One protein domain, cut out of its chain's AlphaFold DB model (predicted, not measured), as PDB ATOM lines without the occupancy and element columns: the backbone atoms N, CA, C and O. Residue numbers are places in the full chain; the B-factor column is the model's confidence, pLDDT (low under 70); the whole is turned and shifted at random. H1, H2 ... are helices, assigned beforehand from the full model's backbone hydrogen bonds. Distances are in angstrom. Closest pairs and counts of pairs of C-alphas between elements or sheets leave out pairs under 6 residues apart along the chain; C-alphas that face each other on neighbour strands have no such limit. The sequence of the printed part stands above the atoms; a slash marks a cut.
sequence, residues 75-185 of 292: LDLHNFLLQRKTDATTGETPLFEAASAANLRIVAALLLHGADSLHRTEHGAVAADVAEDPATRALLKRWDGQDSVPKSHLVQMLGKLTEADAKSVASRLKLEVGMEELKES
ATOM      1  N   LEU A  75     -12.330  31.848   2.245       40.66
ATOM      2  CA  LEU A  75     -11.960  32.125   0.853       40.66
ATOM      3  C   LEU A  75     -10.449  32.328   0.641       40.66
ATOM      4  O   LEU A  75      -9.962  31.998  -0.438       40.66
ATOM      5  N   ASP A  76      -9.690  32.753   1.657       46.59
ATOM      6  CA  ASP A  76      -8.225  32.884   1.541       46.59
ATOM      7  C   ASP A  76      -7.501  31.553   1.810       46.59
ATOM      8  O   ASP A  76      -6.488  31.254   1.179       46.59
ATOM      9  N   LEU A  77      -8.062  30.693   2.670       45.53
ATOM     10  CA  LEU A  77      -7.511  29.358   2.935       45.53
ATOM     11  C   LEU A  77      -7.744  28.385   1.764       45.53
ATOM     12  O   LEU A  77      -6.911  27.522   1.500       45.53
ATOM     13  N   HIS A  78      -8.839  28.564   1.016       45.12
ATOM     14  CA  HIS A  78      -9.139  27.761  -0.173       45.12
ATOM     15  C   HIS A  78      -8.081  27.956  -1.268       45.12
ATOM     16  O   HIS A  78      -7.655  26.990  -1.887       45.12
ATOM     17  N   ASN A  79      -7.609  29.189  -1.478       42.59
ATOM     18  CA  ASN A  79      -6.600  29.484  -2.498       42.59
ATOM     19  C   ASN A  79      -5.176  29.130  -2.034       42.59
ATOM     20  O   ASN A  79      -4.359  28.694  -2.839       42.59
ATOM     21  N   PHE A  80      -4.896  29.260  -0.730       52.31
ATOM     22  CA  PHE A  80      -3.602  28.908  -0.138       52.31
ATOM     23  C   PHE A  80      -3.365  27.389  -0.065       52.31
ATOM     24  O   PHE A  80      -2.235  26.943  -0.239       52.31
ATOM     25  N   LEU A  81      -4.415  26.585   0.147       50.53
ATOM     26  CA  LEU A  81      -4.296  25.123   0.219       50.53
ATOM     27  C   LEU A  81      -4.469  24.408  -1.130       50.53
ATOM     28  O   LEU A  81      -3.975  23.291  -1.272       50.53
ATOM     29  N   LEU A  82      -5.152  25.007  -2.117       51.84
ATOM     30  CA  LEU A  82      -5.536  24.295  -3.351       51.84
ATOM     31  C   LEU A  82      -4.784  24.688  -4.621       51.84
ATOM     32  O   LEU A  82      -4.996  24.045  -5.651       51.84
ATOM     33  N   GLN A  83      -3.885  25.675  -4.611       49.50
ATOM     34  CA  GLN A  83      -3.107  25.987  -5.813       49.50
ATOM     35  C   GLN A  83      -1.613  26.192  -5.553       49.50
ATOM     36  O   GLN A  83      -1.161  27.295  -5.284       49.50
ATOM     37  N   ARG A  84      -0.860  25.121  -5.849       53.16
ATOM     38  CA  ARG A  84       0.493  25.123  -6.441       53.16
ATOM     39  C   ARG A  84       1.583  25.733  -5.550       53.16
ATOM     40  O   ARG A  84       1.745  26.938  -5.441       53.16
ATOM     41  N   LYS A  85       2.489  24.911  -5.048       49.25
ATOM     42  CA  LYS A  85       3.537  24.333  -5.889       49.25
ATOM     43  C   LYS A  85       3.902  22.996  -5.274       49.25
ATOM     44  O   LYS A  85       4.179  22.939  -4.084       49.25
ATOM     45  N   THR A  86       3.911  21.949  -6.086       55.16
ATOM     46  CA  THR A  86       4.836  20.871  -5.781       55.16
ATOM     47  C   THR A  86       6.214  21.488  -5.614       55.16
ATOM     48  O   THR A  86       6.534  22.434  -6.355       55.16
ATOM     49  N   ASP A  87       7.016  20.994  -4.686       59.94
ATOM     50  CA  ASP A  87       8.393  21.456  -4.614       59.94
ATOM     51  C   ASP A  87       9.029  21.289  -5.991       59.94
ATOM     52  O   ASP A  87       8.970  20.222  -6.600       59.94
ATOM     53  N   ALA A  88       9.558  22.386  -6.538       58.56
ATOM     54  CA  ALA A  88      10.048  22.421  -7.918       58.56
ATOM     55  C   ALA A  88      11.250  21.484  -8.141       58.56
ATOM     56  O   ALA A  88      11.695  21.325  -9.271       58.56
ATOM     57  N   THR A  89      11.784  20.929  -7.055       64.75
ATOM     58  CA  THR A  89      12.940  20.041  -6.996       64.75
ATOM     59  C   THR A  89      12.594  18.579  -6.731       64.75
ATOM     60  O   THR A  89      13.440  17.734  -6.982       64.75
ATOM     61  N   THR A  90      11.420  18.268  -6.174       68.31
ATOM     62  CA  THR A  90      11.056  16.894  -5.756       68.31
ATOM     63  C   THR A  90       9.671  16.467  -6.244       68.31
ATOM     64  O   THR A  90       9.356  15.276  -6.303       68.31
ATOM     65  N   GLY A  91       8.818  17.415  -6.634       75.19
ATOM     66  CA  GLY A  91       7.446  17.130  -7.032       75.19
ATOM     67  C   GLY A  91       6.511  16.832  -5.851       75.19
ATOM     68  O   GLY A  91       5.393  16.370  -6.082       75.19
ATOM     69  N   GLU A  92       6.946  17.068  -4.609       77.62
ATOM     70  CA  GLU A  92       6.196  16.733  -3.392       77.62
ATOM     71  C   GLU A  92       5.031  17.692  -3.146       77.62
ATOM     72  O   GLU A  92       5.155  18.900  -3.324       77.62
ATOM     73  N   THR A  93       3.877  17.148  -2.755       80.88
ATOM     74  CA  THR A  93       2.677  17.928  -2.421       80.88
ATOM     75  C   THR A  93       2.557  18.130  -0.912       80.88
ATOM     76  O   THR A  93       3.051  17.304  -0.146       80.88
ATOM     77  N   PRO A  94       1.791  19.137  -0.448       79.94
ATOM     78  CA  PRO A  94       1.458  19.267   0.975       79.94
ATOM     79  C   PRO A  94       0.815  18.000   1.565       79.94
ATOM     80  O   PRO A  94       0.968  17.703   2.747       79.94
ATOM     81  N   LEU A  95       0.107  17.225   0.735       84.12
ATOM     82  CA  LEU A  95      -0.449  15.931   1.121       84.12
ATOM     83  C   LEU A  95       0.644  14.869   1.330       84.12
ATOM     84  O   LEU A  95       0.526  14.065   2.251       84.12
ATOM     85  N   PHE A  96       1.693  14.870   0.502       85.06
ATOM     86  CA  PHE A  96       2.842  13.971   0.623       85.06
ATOM     87  C   PHE A  96       3.608  14.223   1.927       85.06
ATOM     88  O   PHE A  96       3.846  13.288   2.690       85.06
ATOM     89  N   GLU A  97       3.899  15.487   2.234       82.44
ATOM     90  CA  GLU A  97       4.575  15.868   3.478       82.44
ATOM     91  C   GLU A  97       3.724  15.521   4.711       82.44
ATOM     92  O   GLU A  97       4.206  14.892   5.652       82.44
ATOM     93  N   ALA A  98       2.420  15.827   4.683       83.94
ATOM     94  CA  ALA A  98       1.510  15.478   5.774       83.94
ATOM     95  C   ALA A  98       1.389  13.956   5.988       83.94
ATOM     96  O   ALA A  98       1.232  13.503   7.128       83.94
ATOM     97  N   ALA A  99       1.475  13.168   4.911       87.69
ATOM     98  CA  ALA A  99       1.488  11.712   4.977       87.69
ATOM     99  C   ALA A  99       2.797  11.178   5.580       87.69
ATOM    100  O   ALA A  99       2.738  10.320   6.463       87.69
ATOM    101  N   SER A 100       3.949  11.725   5.175       83.44
ATOM    102  CA  SER A 100       5.259  11.392   5.752       83.44
ATOM    103  C   SER A 100       5.344  11.758   7.235       83.44
ATOM    104  O   SER A 100       5.901  11.002   8.021       83.44
ATOM    105  N   ALA A 101       4.748  12.883   7.641       79.12
ATOM    106  CA  ALA A 101       4.673  13.314   9.037       79.12
ATOM    107  C   ALA A 101       3.613  12.555   9.865       79.12
ATOM    108  O   ALA A 101       3.390  12.886  11.031       79.12
ATOM    109  N   ALA A 102       2.913  11.582   9.264       83.94
ATOM    110  CA  ALA A 102       1.837  10.805   9.879       83.94
ATOM    111  C   ALA A 102       0.710  11.656  10.505       83.94
ATOM    112  O   ALA A 102       0.023  11.224  11.435       83.94
ATOM    113  N   ASN A 103       0.469  12.865   9.982       81.75
ATOM    114  CA  ASN A 103      -0.508  13.787  10.552       81.75
ATOM    115  C   ASN A 103      -1.899  13.577   9.939       81.75
ATOM    116  O   ASN A 103      -2.336  14.307   9.045       81.75
ATOM    117  N   LEU A 104      -2.613  12.573  10.456       86.19
ATOM    118  CA  LEU A 104      -3.918  12.137   9.952       86.19
ATOM    119  C   LEU A 104      -4.944  13.277   9.835       86.19
ATOM    120  O   LEU A 104      -5.727  13.303   8.887       86.19
ATOM    121  N   ARG A 105      -4.936  14.238  10.770       82.38
ATOM    122  CA  ARG A 105      -5.877  15.371  10.757       82.38
ATOM    123  C   ARG A 105      -5.641  16.300   9.570       82.38
ATOM    124  O   ARG A 105      -6.594  16.689   8.902       82.38
ATOM    125  N   ILE A 106      -4.379  16.630   9.298       81.06
ATOM    126  CA  ILE A 106      -4.011  17.489   8.166       81.06
ATOM    127  C   ILE A 106      -4.282  16.757   6.850       81.06
ATOM    128  O   ILE A 106      -4.877  17.338   5.946       81.06
ATOM    129  N   VAL A 107      -3.935  15.469   6.769       85.88
ATOM    130  CA  VAL A 107      -4.236  14.624   5.602       85.88
ATOM    131  C   VAL A 107      -5.743  14.603   5.321       85.88
ATOM    132  O   VAL A 107      -6.157  14.878   4.199       85.88
ATOM    133  N   ALA A 108      -6.578  14.354   6.334       87.00
ATOM    134  CA  ALA A 108      -8.033  14.350   6.190       87.00
ATOM    135  C   ALA A 108      -8.584  15.704   5.717       87.00
ATOM    136  O   ALA A 108      -9.420  15.743   4.813       87.00
ATOM    137  N   ALA A 109      -8.093  16.811   6.281       82.12
ATOM    138  CA  ALA A 109      -8.499  18.149   5.867       82.12
ATOM    139  C   ALA A 109      -8.135  18.422   4.397       82.12
ATOM    140  O   ALA A 109      -8.994  18.828   3.617       82.12
ATOM    141  N   LEU A 110      -6.893  18.139   3.990       83.88
ATOM    142  CA  LEU A 110      -6.436  18.323   2.609       83.88
ATOM    143  C   LEU A 110      -7.280  17.508   1.618       83.88
ATOM    144  O   LEU A 110      -7.719  18.036   0.596       83.88
ATOM    145  N   LEU A 111      -7.569  16.248   1.946       86.50
ATOM    146  CA  LEU A 111      -8.400  15.368   1.125       86.50
ATOM    147  C   LEU A 111      -9.847  15.870   1.000       86.50
ATOM    148  O   LEU A 111     -10.403  15.887  -0.100       86.50
ATOM    149  N   LEU A 112     -10.453  16.331   2.099       84.12
ATOM    150  CA  LEU A 112     -11.795  16.931   2.092       84.12
ATOM    151  C   LEU A 112     -11.861  18.208   1.249       84.12
ATOM    152  O   LEU A 112     -12.882  18.466   0.612       84.12
ATOM    153  N   HIS A 113     -10.772  18.975   1.215       79.00
ATOM    154  CA  HIS A 113     -10.652  20.173   0.390       79.00
ATOM    155  C   HIS A 113     -10.331  19.882  -1.085       79.00
ATOM    156  O   HIS A 113     -10.383  20.801  -1.895       79.00
ATOM    157  N   GLY A 114     -10.090  18.623  -1.467       77.75
ATOM    158  CA  GLY A 114      -9.883  18.223  -2.861       77.75
ATOM    159  C   GLY A 114      -8.419  18.079  -3.276       77.75
ATOM    160  O   GLY A 114      -8.128  18.154  -4.468       77.75
ATOM    161  N   ALA A 115      -7.502  17.870  -2.326       82.75
ATOM    162  CA  ALA A 115      -6.142  17.451  -2.648       82.75
ATOM    163  C   ALA A 115      -6.148  16.108  -3.399       82.75
ATOM    164  O   ALA A 115      -6.890  15.188  -3.044       82.75
ATOM    165  N   ASP A 116      -5.305  15.999  -4.426       82.88
ATOM    166  CA  ASP A 116      -5.172  14.782  -5.221       82.88
ATOM    167  C   ASP A 116      -4.301  13.751  -4.487       82.88
ATOM    168  O   ASP A 116      -3.107  13.968  -4.267       82.88
ATOM    169  N   SER A 117      -4.904  12.625  -4.096       85.62
ATOM    170  CA  SER A 117      -4.223  11.512  -3.425       85.62
ATOM    171  C   SER A 117      -3.366  10.660  -4.361       85.62
ATOM    172  O   SER A 117      -2.504   9.923  -3.881       85.62
ATOM    173  N   LEU A 118      -3.594  10.756  -5.674       85.50
ATOM    174  CA  LEU A 118      -2.880  10.009  -6.709       85.50
ATOM    175  C   LEU A 118      -1.726  10.791  -7.334       85.50
ATOM    176  O   LEU A 118      -1.045  10.275  -8.228       85.50
ATOM    177  N   HIS A 119      -1.487  12.021  -6.875       84.81
ATOM    178  CA  HIS A 119      -0.375  12.821  -7.360       84.81
ATOM    179  C   HIS A 119       0.955  12.106  -7.098       84.81
ATOM    180  O   HIS A 119       1.243  11.680  -5.977       84.81
ATOM    181  N   ARG A 120       1.770  12.005  -8.149       85.56
ATOM    182  CA  ARG A 120       3.082  11.357  -8.111       85.56
ATOM    183  C   ARG A 120       4.188  12.395  -8.023       85.56
ATOM    184  O   ARG A 120       4.186  13.374  -8.767       85.56
ATOM    185  N   THR A 121       5.150  12.133  -7.148       84.31
ATOM    186  CA  THR A 121       6.410  12.882  -7.093       84.31
ATOM    187  C   THR A 121       7.279  12.580  -8.316       84.31
ATOM    188  O   THR A 121       6.968  11.685  -9.109       84.31
ATOM    189  N   GLU A 122       8.405  13.281  -8.470       82.31
ATOM    190  CA  GLU A 122       9.362  12.997  -9.552       82.31
ATOM    191  C   GLU A 122       9.935  11.571  -9.481       82.31
ATOM    192  O   GLU A 122      10.265  10.971 -10.503       82.31
ATOM    193  N   HIS A 123       9.982  10.985  -8.281       80.69
ATOM    194  CA  HIS A 123      10.376   9.593  -8.053       80.69
ATOM    195  C   HIS A 123       9.242   8.582  -8.296       80.69
ATOM    196  O   HIS A 123       9.435   7.379  -8.130       80.69
ATOM    197  N   GLY A 124       8.051   9.046  -8.689       84.19
ATOM    198  CA  GLY A 124       6.892   8.209  -8.996       84.19
ATOM    199  C   GLY A 124       6.110   7.705  -7.779       84.19
ATOM    200  O   GLY A 124       5.157   6.946  -7.979       84.19
ATOM    201  N   ALA A 125       6.484   8.125  -6.566       85.69
ATOM    202  CA  ALA A 125       5.829   7.752  -5.314       85.69
ATOM    203  C   ALA A 125       4.556   8.576  -5.081       85.69
ATOM    204  O   ALA A 125       4.505   9.759  -5.429       85.69
ATOM    205  N   VAL A 126       3.543   7.959  -4.468       89.62
ATOM    206  CA  VAL A 126       2.326   8.651  -4.007       89.62
ATOM    207  C   VAL A 126       2.337   8.826  -2.489       89.62
ATOM    208  O   VAL A 126       3.071   8.145  -1.774       89.62
ATOM    209  N   ALA A 127       1.475   9.698  -1.961       87.62
ATOM    210  CA  ALA A 127       1.375   9.947  -0.518       87.62
ATOM    211  C   ALA A 127       1.109   8.664   0.305       87.62
ATOM    212  O   ALA A 127       1.549   8.546   1.447       87.62
ATOM    213  N   ALA A 128       0.417   7.673  -0.269       89.44
ATOM    214  CA  ALA A 128       0.155   6.399   0.402       89.44
ATOM    215  C   ALA A 128       1.418   5.536   0.604       89.44
ATOM    216  O   ALA A 128       1.439   4.723   1.531       89.44
ATOM    217  N   ASP A 129       2.445   5.708  -0.233       89.06
ATOM    218  CA  ASP A 129       3.684   4.922  -0.174       89.06
ATOM    219  C   ASP A 129       4.607   5.401   0.953       89.06
ATOM    220  O   ASP A 129       5.289   4.591   1.575       89.06
ATOM    221  N   VAL A 130       4.591   6.707   1.244       88.38
ATOM    222  CA  VAL A 130       5.410   7.332   2.300       88.38
ATOM    223  C   VAL A 130       4.722   7.340   3.671       88.38
ATOM    224  O   VAL A 130       5.371   7.534   4.691       88.38
ATOM    225  N   ALA A 131       3.404   7.111   3.725       88.75
ATOM    226  CA  ALA A 131       2.646   7.151   4.973       88.75
ATOM    227  C   ALA A 131       3.115   6.071   5.961       88.75
ATOM    228  O   ALA A 131       2.817   4.892   5.756       88.75
ATOM    229  N   GLU A 132       3.790   6.454   7.050       83.69
ATOM    230  CA  GLU A 132       4.267   5.525   8.088       83.69
ATOM    231  C   GLU A 132       3.119   4.939   8.920       83.69
ATOM    232  O   GLU A 132       3.057   3.724   9.128       83.69
ATOM    233  N   ASP A 133       2.175   5.784   9.355       86.12
ATOM    234  CA  ASP A 133       1.052   5.351  10.190       86.12
ATOM    235  C   ASP A 133       0.041   4.517   9.378       86.12
ATOM    236  O   ASP A 133      -0.472   4.981   8.348       86.12
ATOM    237  N   PRO A 134      -0.325   3.309   9.854       86.56
ATOM    238  CA  PRO A 134      -1.311   2.464   9.190       86.56
ATOM    239  C   PRO A 134      -2.669   3.143   8.985       86.56
ATOM    240  O   PRO A 134      -3.339   2.845   7.997       86.56
ATOM    241  N   ALA A 135      -3.074   4.065   9.870       88.12
ATOM    242  CA  ALA A 135      -4.356   4.756   9.755       88.12
ATOM    243  C   ALA A 135      -4.333   5.798   8.627       88.12
ATOM    244  O   ALA A 135      -5.238   5.833   7.796       88.12
ATOM    245  N   THR A 136      -3.261   6.587   8.531       89.75
ATOM    246  CA  THR A 136      -3.041   7.520   7.412       89.75
ATOM    247  C   THR A 136      -2.969   6.785   6.073       89.75
ATOM    248  O   THR A 136      -3.598   7.193   5.095       89.75
ATOM    249  N   ARG A 137      -2.278   5.639   6.032       90.19
ATOM    250  CA  ARG A 137      -2.211   4.791   4.835       90.19
ATOM    251  C   ARG A 137      -3.574   4.203   4.463       90.19
ATOM    252  O   ARG A 137      -3.919   4.160   3.282       90.19
ATOM    253  N   ALA A 138      -4.354   3.766   5.454       90.06
ATOM    254  CA  ALA A 138      -5.717   3.278   5.268       90.06
ATOM    255  C   ALA A 138      -6.634   4.364   4.686       90.06
ATOM    256  O   ALA A 138      -7.378   4.073   3.748       90.06
ATOM    257  N   LEU A 139      -6.530   5.607   5.177       90.56
ATOM    258  CA  LEU A 139      -7.278   6.749   4.650       90.56
ATOM    259  C   LEU A 139      -6.991   6.961   3.167       90.56
ATOM    260  O   LEU A 139      -7.918   6.984   2.367       90.56
ATOM    261  N   LEU A 140      -5.712   7.084   2.803       91.06
ATOM    262  CA  LEU A 140      -5.281   7.403   1.440       91.06
ATOM    263  C   LEU A 140      -5.670   6.307   0.443       91.06
ATOM    264  O   LEU A 140      -6.213   6.612  -0.615       91.06
ATOM    265  N   LYS A 141      -5.479   5.031   0.801       89.44
ATOM    266  CA  LYS A 141      -5.901   3.897  -0.039       89.44
ATOM    267  C   LYS A 141      -7.413   3.854  -0.228       89.44
ATOM    268  O   LYS A 141      -7.894   3.635  -1.335       89.44
ATOM    269  N   ARG A 142      -8.173   4.093   0.844       89.50
ATOM    270  CA  ARG A 142      -9.634   4.141   0.767       89.50
ATOM    271  C   ARG A 142     -10.119   5.336  -0.053       89.50
ATOM    272  O   ARG A 142     -11.109   5.207  -0.767       89.50
ATOM    273  N   TRP A 143      -9.428   6.473   0.035       88.94
ATOM    274  CA  TRP A 143      -9.729   7.680  -0.738       88.94
ATOM    275  C   TRP A 143      -9.510   7.479  -2.240       88.94
ATOM    276  O   TRP A 143     -10.297   7.969  -3.043       88.94
ATOM    277  N   ASP A 144      -8.499   6.685  -2.594       85.19
ATOM    278  CA  ASP A 144      -8.206   6.227  -3.957       85.19
ATOM    279  C   ASP A 144      -9.209   5.173  -4.488       85.19
ATOM    280  O   ASP A 144      -9.119   4.694  -5.613       85.19
ATOM    281  N   GLY A 145     -10.195   4.769  -3.681       80.38
ATOM    282  CA  GLY A 145     -11.160   3.738  -4.069       80.38
ATOM    283  C   GLY A 145     -10.603   2.314  -3.998       80.38
ATOM    284  O   GLY A 145     -11.217   1.390  -4.530       80.38
ATOM    285  N   GLN A 146      -9.472   2.096  -3.316       74.69
ATOM    286  CA  GLN A 146      -9.037   0.741  -2.990       74.69
ATOM    287  C   GLN A 146      -9.921   0.179  -1.866       74.69
ATOM    288  O   GLN A 146      -9.783   0.528  -0.691       74.69
ATOM    289  N   ASP A 147     -10.806  -0.753  -2.221       68.88
ATOM    290  CA  ASP A 147     -11.659  -1.491  -1.277       68.88
ATOM    291  C   ASP A 147     -10.900  -2.564  -0.470       68.88
ATOM    292  O   ASP A 147     -11.489  -3.285   0.331       68.88
ATOM    293  N   SER A 148      -9.580  -2.674  -0.647       77.88
ATOM    294  CA  SER A 148      -8.743  -3.679   0.025       77.88
ATOM    295  C   SER A 148      -8.559  -3.434   1.526       77.88
ATOM    296  O   SER A 148      -8.053  -4.306   2.233       77.88
ATOM    297  N   VAL A 149      -8.944  -2.256   2.028       81.94
ATOM    298  CA  VAL A 149      -8.768  -1.881   3.433       81.94
ATOM    299  C   VAL A 149      -9.907  -2.463   4.286       81.94
ATOM    300  O   VAL A 149     -11.070  -2.127   4.051       81.94
ATOM    301  N   PRO A 150      -9.609  -3.284   5.312       82.94
ATOM    302  CA  PRO A 150     -10.618  -3.804   6.230       82.94
ATOM    303  C   PRO A 150     -11.400  -2.685   6.930       82.94
ATOM    304  O   PRO A 150     -10.808  -1.698   7.374       82.94
ATOM    305  N   LYS A 151     -12.718  -2.875   7.117       82.31
ATOM    306  CA  LYS A 151     -13.584  -1.920   7.843       82.31
ATOM    307  C   LYS A 151     -13.021  -1.580   9.232       82.31
ATOM    308  O   LYS A 151     -13.068  -0.422   9.631       82.31
ATOM    309  N   SER A 152     -12.424  -2.549   9.927       81.25
ATOM    310  CA  SER A 152     -11.805  -2.358  11.248       81.25
ATOM    311  C   SER A 152     -10.710  -1.285  11.257       81.25
ATOM    312  O   SER A 152     -10.684  -0.446  12.154       81.25
ATOM    313  N   HIS A 153      -9.844  -1.248  10.240       83.12
ATOM    314  CA  HIS A 153      -8.795  -0.230  10.132       83.12
ATOM    315  C   HIS A 153      -9.372   1.162   9.850       83.12
ATOM    316  O   HIS A 153      -8.838   2.155  10.338       83.12
ATOM    317  N   LEU A 154     -10.479   1.245   9.103       83.69
ATOM    318  CA  LEU A 154     -11.171   2.510   8.842       83.69
ATOM    319  C   LEU A 154     -11.849   3.049  10.104       83.69
ATOM    320  O   LEU A 154     -11.757   4.241  10.375       83.69
ATOM    321  N   VAL A 155     -12.474   2.181  10.901       83.38
ATOM    322  CA  VAL A 155     -13.066   2.564  12.192       83.38
ATOM    323  C   VAL A 155     -11.981   3.050  13.154       83.38
ATOM    324  O   VAL A 155     -12.101   4.140  13.708       83.38
ATOM    325  N   GLN A 156     -10.872   2.312  13.278       81.25
ATOM    326  CA  GLN A 156      -9.740   2.710  14.120       81.25
ATOM    327  C   GLN A 156      -9.131   4.051  13.682       81.25
ATOM    328  O   GLN A 156      -8.774   4.881  14.514       81.25
ATOM    329  N   MET A 157      -9.025   4.280  12.372       86.81
ATOM    330  CA  MET A 157      -8.572   5.549  11.809       86.81
ATOM    331  C   MET A 157      -9.536   6.694  12.135       86.81
ATOM    332  O   MET A 157      -9.092   7.745  12.591       86.81
ATOM    333  N   LEU A 158     -10.841   6.507  11.919       85.56
ATOM    334  CA  LEU A 158     -11.851   7.521  12.229       85.56
ATOM    335  C   LEU A 158     -11.867   7.865  13.725       85.56
ATOM    336  O   LEU A 158     -12.053   9.030  14.061       85.56
ATOM    337  N   GLY A 159     -11.598   6.896  14.606       82.69
ATOM    338  CA  GLY A 159     -11.471   7.122  16.051       82.69
ATOM    339  C   GLY A 159     -10.302   8.034  16.453       82.69
ATOM    340  O   GLY A 159     -10.357   8.674  17.499       82.69
ATOM    341  N   LYS A 160      -9.256   8.157  15.619       83.69
ATOM    342  CA  LYS A 160      -8.136   9.094  15.845       83.69
ATOM    343  C   LYS A 160      -8.457  10.541  15.430       83.69
ATOM    344  O   LYS A 160      -7.681  11.449  15.730       83.69
ATOM    345  N   LEU A 161      -9.545  10.766  14.690       81.12
ATOM    346  CA  LEU A 161      -9.978  12.089  14.233       81.12
ATOM    347  C   LEU A 161     -10.959  12.723  15.229       81.12
ATOM    348  O   LEU A 161     -11.525  12.058  16.092       81.12
ATOM    349  N   THR A 162     -11.181  14.033  15.099       81.62
ATOM    350  CA  THR A 162     -12.277  14.681  15.832       81.62
ATOM    351  C   THR A 162     -13.622  14.224  15.268       81.62
ATOM    352  O   THR A 162     -13.711  13.872  14.093       81.62
ATOM    353  N   GLU A 163     -14.687  14.267  16.070       79.12
ATOM    354  CA  GLU A 163     -16.026  13.831  15.642       79.12
ATOM    355  C   GLU A 163     -16.504  14.551  14.366       79.12
ATOM    356  O   GLU A 163     -17.059  13.929  13.457       79.12
ATOM    357  N   ALA A 164     -16.230  15.855  14.259       76.94
ATOM    358  CA  ALA A 164     -16.585  16.658  13.091       76.94
ATOM    359  C   ALA A 164     -15.812  16.232  11.827       76.94
ATOM    360  O   ALA A 164     -16.408  16.073  10.754       76.94
ATOM    361  N   ASP A 165     -14.501  16.005  11.959       80.12
ATOM    362  CA  ASP A 165     -13.637  15.575  10.855       80.12
ATOM    363  C   ASP A 165     -14.000  14.145  10.418       80.12
ATOM    364  O   ASP A 165     -14.187  13.880   9.230       80.12
ATOM    365  N   ALA A 166     -14.195  13.237  11.381       84.25
ATOM    366  CA  ALA A 166     -14.580  11.847  11.145       84.25
ATOM    367  C   ALA A 166     -15.925  11.742  10.416       84.25
ATOM    368  O   ALA A 166     -16.044  10.991   9.449       84.25
ATOM    369  N   LYS A 167     -16.925  12.543  10.812       82.94
ATOM    370  CA  LYS A 167     -18.230  12.599  10.137       82.94
ATOM    371  C   LYS A 167     -18.102  13.069   8.689       82.94
ATOM    372  O   LYS A 167     -18.732  12.500   7.794       82.94
ATOM    373  N   SER A 168     -17.286  14.095   8.458       84.75
ATOM    374  CA  SER A 168     -17.054  14.660   7.125       84.75
ATOM    375  C   SER A 168     -16.357  13.648   6.209       84.75
ATOM    376  O   SER A 168     -16.807  13.410   5.087       84.75
ATOM    377  N   VAL A 169     -15.318  12.980   6.721       86.38
ATOM    378  CA  VAL A 169     -14.593  11.902   6.030       86.38
ATOM    379  C   VAL A 169     -15.508  10.710   5.742       86.38
ATOM    380  O   VAL A 169     -15.578  10.263   4.599       86.38
ATOM    381  N   ALA A 170     -16.261  10.219   6.730       86.94
ATOM    382  CA  ALA A 170     -17.164   9.078   6.564       86.94
ATOM    383  C   ALA A 170     -18.262   9.352   5.523       86.94
ATOM    384  O   ALA A 170     -18.528   8.506   4.666       86.94
ATOM    385  N   SER A 171     -18.831  10.565   5.540       84.81
ATOM    386  CA  SER A 171     -19.828  11.008   4.555       84.81
ATOM    387  C   SER A 171     -19.249  11.023   3.141       84.81
ATOM    388  O   SER A 171     -19.897  10.582   2.190       84.81
ATOM    389  N   ARG A 172     -18.005  11.496   2.989       85.38
ATOM    390  CA  ARG A 172     -17.321  11.536   1.692       85.38
ATOM    391  C   ARG A 172     -16.977  10.138   1.175       85.38
ATOM    392  O   ARG A 172     -17.141   9.883  -0.015       85.38
ATOM    393  N   LEU A 173     -16.564   9.239   2.068       83.69
ATOM    394  CA  LEU A 173     -16.201   7.853   1.760       83.69
ATOM    395  C   LEU A 173     -17.403   6.901   1.644       83.69
ATOM    396  O   LEU A 173     -17.204   5.713   1.384       83.69
ATOM    397  N   LYS A 174     -18.635   7.406   1.827       84.00
ATOM    398  CA  LYS A 174     -19.884   6.624   1.819       84.00
ATOM    399  C   LYS A 174     -19.815   5.399   2.740       84.00
ATOM    400  O   LYS A 174     -20.289   4.322   2.389       84.00
ATOM    401  N   LEU A 175     -19.169   5.547   3.896       78.00
ATOM    402  CA  LEU A 175     -19.072   4.475   4.878       78.00
ATOM    403  C   LEU A 175     -20.294   4.526   5.795       78.00
ATOM    404  O   LEU A 175     -20.521   5.526   6.474       78.00
ATOM    405  N   GLU A 176     -21.045   3.431   5.854       65.69
ATOM    406  CA  GLU A 176     -22.052   3.210   6.892       65.69
ATOM    407  C   GLU A 176     -21.332   2.814   8.188       65.69
ATOM    408  O   GLU A 176     -21.154   1.638   8.516       65.69
ATOM    409  N   VAL A 177     -20.814   3.823   8.888       61.53
ATOM    410  CA  VAL A 177     -20.268   3.669  10.238       61.53
ATOM    411  C   VAL A 177     -21.339   4.153  11.202       61.53
ATOM    412  O   VAL A 177     -21.727   5.322  11.157       61.53
ATOM    413  N   GLY A 178     -21.843   3.257  12.052       57.53
ATOM    414  CA  GLY A 178     -22.686   3.667  13.170       57.53
ATOM    415  C   GLY A 178     -21.873   4.599  14.064       57.53
ATOM    416  O   GLY A 178     -20.740   4.276  14.414       57.53
ATOM    417  N   MET A 179     -22.406   5.769  14.407       54.19
ATOM    418  CA  MET A 179     -21.694   6.739  15.253       54.19
ATOM    419  C   MET A 179     -21.369   6.159  16.644       54.19
ATOM    420  O   MET A 179     -20.384   6.552  17.263       54.19
ATOM    421  N   GLU A 180     -22.146   5.168  17.082       53.28
ATOM    422  CA  GLU A 180     -21.892   4.297  18.232       53.28
ATOM    423  C   GLU A 180     -20.595   3.469  18.098       53.28
ATOM    424  O   GLU A 180     -19.838   3.389  19.056       53.28
ATOM    425  N   GLU A 181     -20.256   2.957  16.907       54.22
ATOM    426  CA  GLU A 181     -19.046   2.141  16.644       54.22
ATOM    427  C   GLU A 181     -17.738   2.959  16.777       54.22
ATOM    428  O   GLU A 181     -16.666   2.400  16.996       54.22
ATOM    429  N   LEU A 182     -17.809   4.293  16.656       53.75
ATOM    430  CA  LEU A 182     -16.664   5.203  16.825       53.75
ATOM    431  C   LEU A 182     -16.436   5.599  18.290       53.75
ATOM    432  O   LEU A 182     -15.292   5.824  18.696       53.75
ATOM    433  N   LYS A 183     -17.510   5.656  19.089       51.56
ATOM    434  CA  LYS A 183     -17.453   5.950  20.530       51.56
ATOM    435  C   LYS A 183     -16.886   4.790  21.343       51.56
ATOM    436  O   LYS A 183     -16.234   5.052  22.343       51.56
ATOM    437  N   GLU A 184     -17.028   3.557  20.856       45.72
ATOM    438  CA  GLU A 184     -16.456   2.333  21.445       45.72
ATOM    439  C   GLU A 184     -14.912   2.365  21.560       45.72
ATOM    440  O   GLU A 184     -14.307   1.582  22.286       45.72
ATOM    441  N   SER A 185     -14.242   3.275  20.838       43.16
ATOM    442  CA  SER A 185     -12.781   3.446  20.894       43.16
ATOM    443  C   SER A 185     -12.302   4.523  21.876       43.16
ATOM    444  O   SER A 185     -11.102   4.622  22.141       43.16
TER     445      SER A 185
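This is residues 75 to 185 of the 292 residues of the protein "Bard1 protein" of Symbiodinium necroappetens (UniProt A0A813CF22). Look first at two helices, H3 and H5, which lie side by side in the middle and run the same way; H2 and H4 pack on them on one side, and H7 and H6 on the other, H7 against H3 and H6 against H5. H8 packs on H6 at one end of the longest axis, long links loop out toward the other end, and H1 lies off to one side, touching no helix. The printed part has 111 residues with eight named helices, H1 to H8 in chain order, and no named strand: all helix. It is compact, with a radius of gyration of the C-alphas of 14.0 A and spans of 45 by 33 by 21 A.

Find C-alpha 134 at (-1.311, 2.464, 9.190); from there H5 runs 14.0 A to C-alpha 143 at (-9.729, 7.680, -0.738). H3 is residues 104 to 112, 12.1 A long. H2 is residues 94 to 100, 10.0 A, and H4 is residues 127 to 130, 5.6 A. H6, residues 151 to 159, spans 12.4 A, and H7, residues 163 to 172, spans 14.2 A. H1, residues 76 to 82, spans 10.2 A and begins at (-8.225, 32.884, 1.541). H8, residues 179 to 183, spans 6.8 A.

Start at H5, which touches H3 at a shallow tilt of 7 degrees, the same way; their closest C-alphas, of Leu 104 and Thr 136, are 5.3 A apart. H2 and H3 form a helical hairpin at a shallow tilt of 32 degrees, closest at the C-alphas of Ala 98 and Val 107, 5.8 A. H4 touches H2, with the C-alphas of Phe 96 and Ala 127 closest at 4.4 A. H4 also touches H5, with the C-alphas of Ala 128 and Arg 137 closest at 5.3 A. Look to H6 next: it touches H5 at 71 degrees, only just about perpendicular, with the C-alphas of Ala 135 and Met 157 closest at 4.8 A. H7 touches H3 at a steep tilt of 42 degrees, with the C-alphas of Leu 112 and Val 169 closest at 7.0 A. H6 and H7, a helical hairpin, only just touch, with 3 pairs of C-alphas within 8 A; the closest, of Leu 158 and Ala 166, are 5.2 A apart. H8 touches H6, with the C-alphas of Gly 159 and Leu 182 closest at 5.6 A. H1 is close to H3 but not clearly touching, with the C-alphas of Leu 81 and Leu 110 closest at 7.5 A. In H1, H2, H3, H5, H6 and H7 every O i to N i+4 pair is within hydrogen-bond range; in H8 it is 0 of 1, with 2 of 2 O i to N i+3 pairs within range, and H4 is too short for an O i to N i+4 pair.

The two C-alphas farthest apart, of Thr 89 and Glu 180, are 45.8 A apart. The printed part has no cut; the links H1 to H2, 11 residues, and H3 to H4, 14 residues, are long. Mean pLDDT of the printed part is 76.6, and residues 75 to 90, 147 and 176 to 185 are under 70.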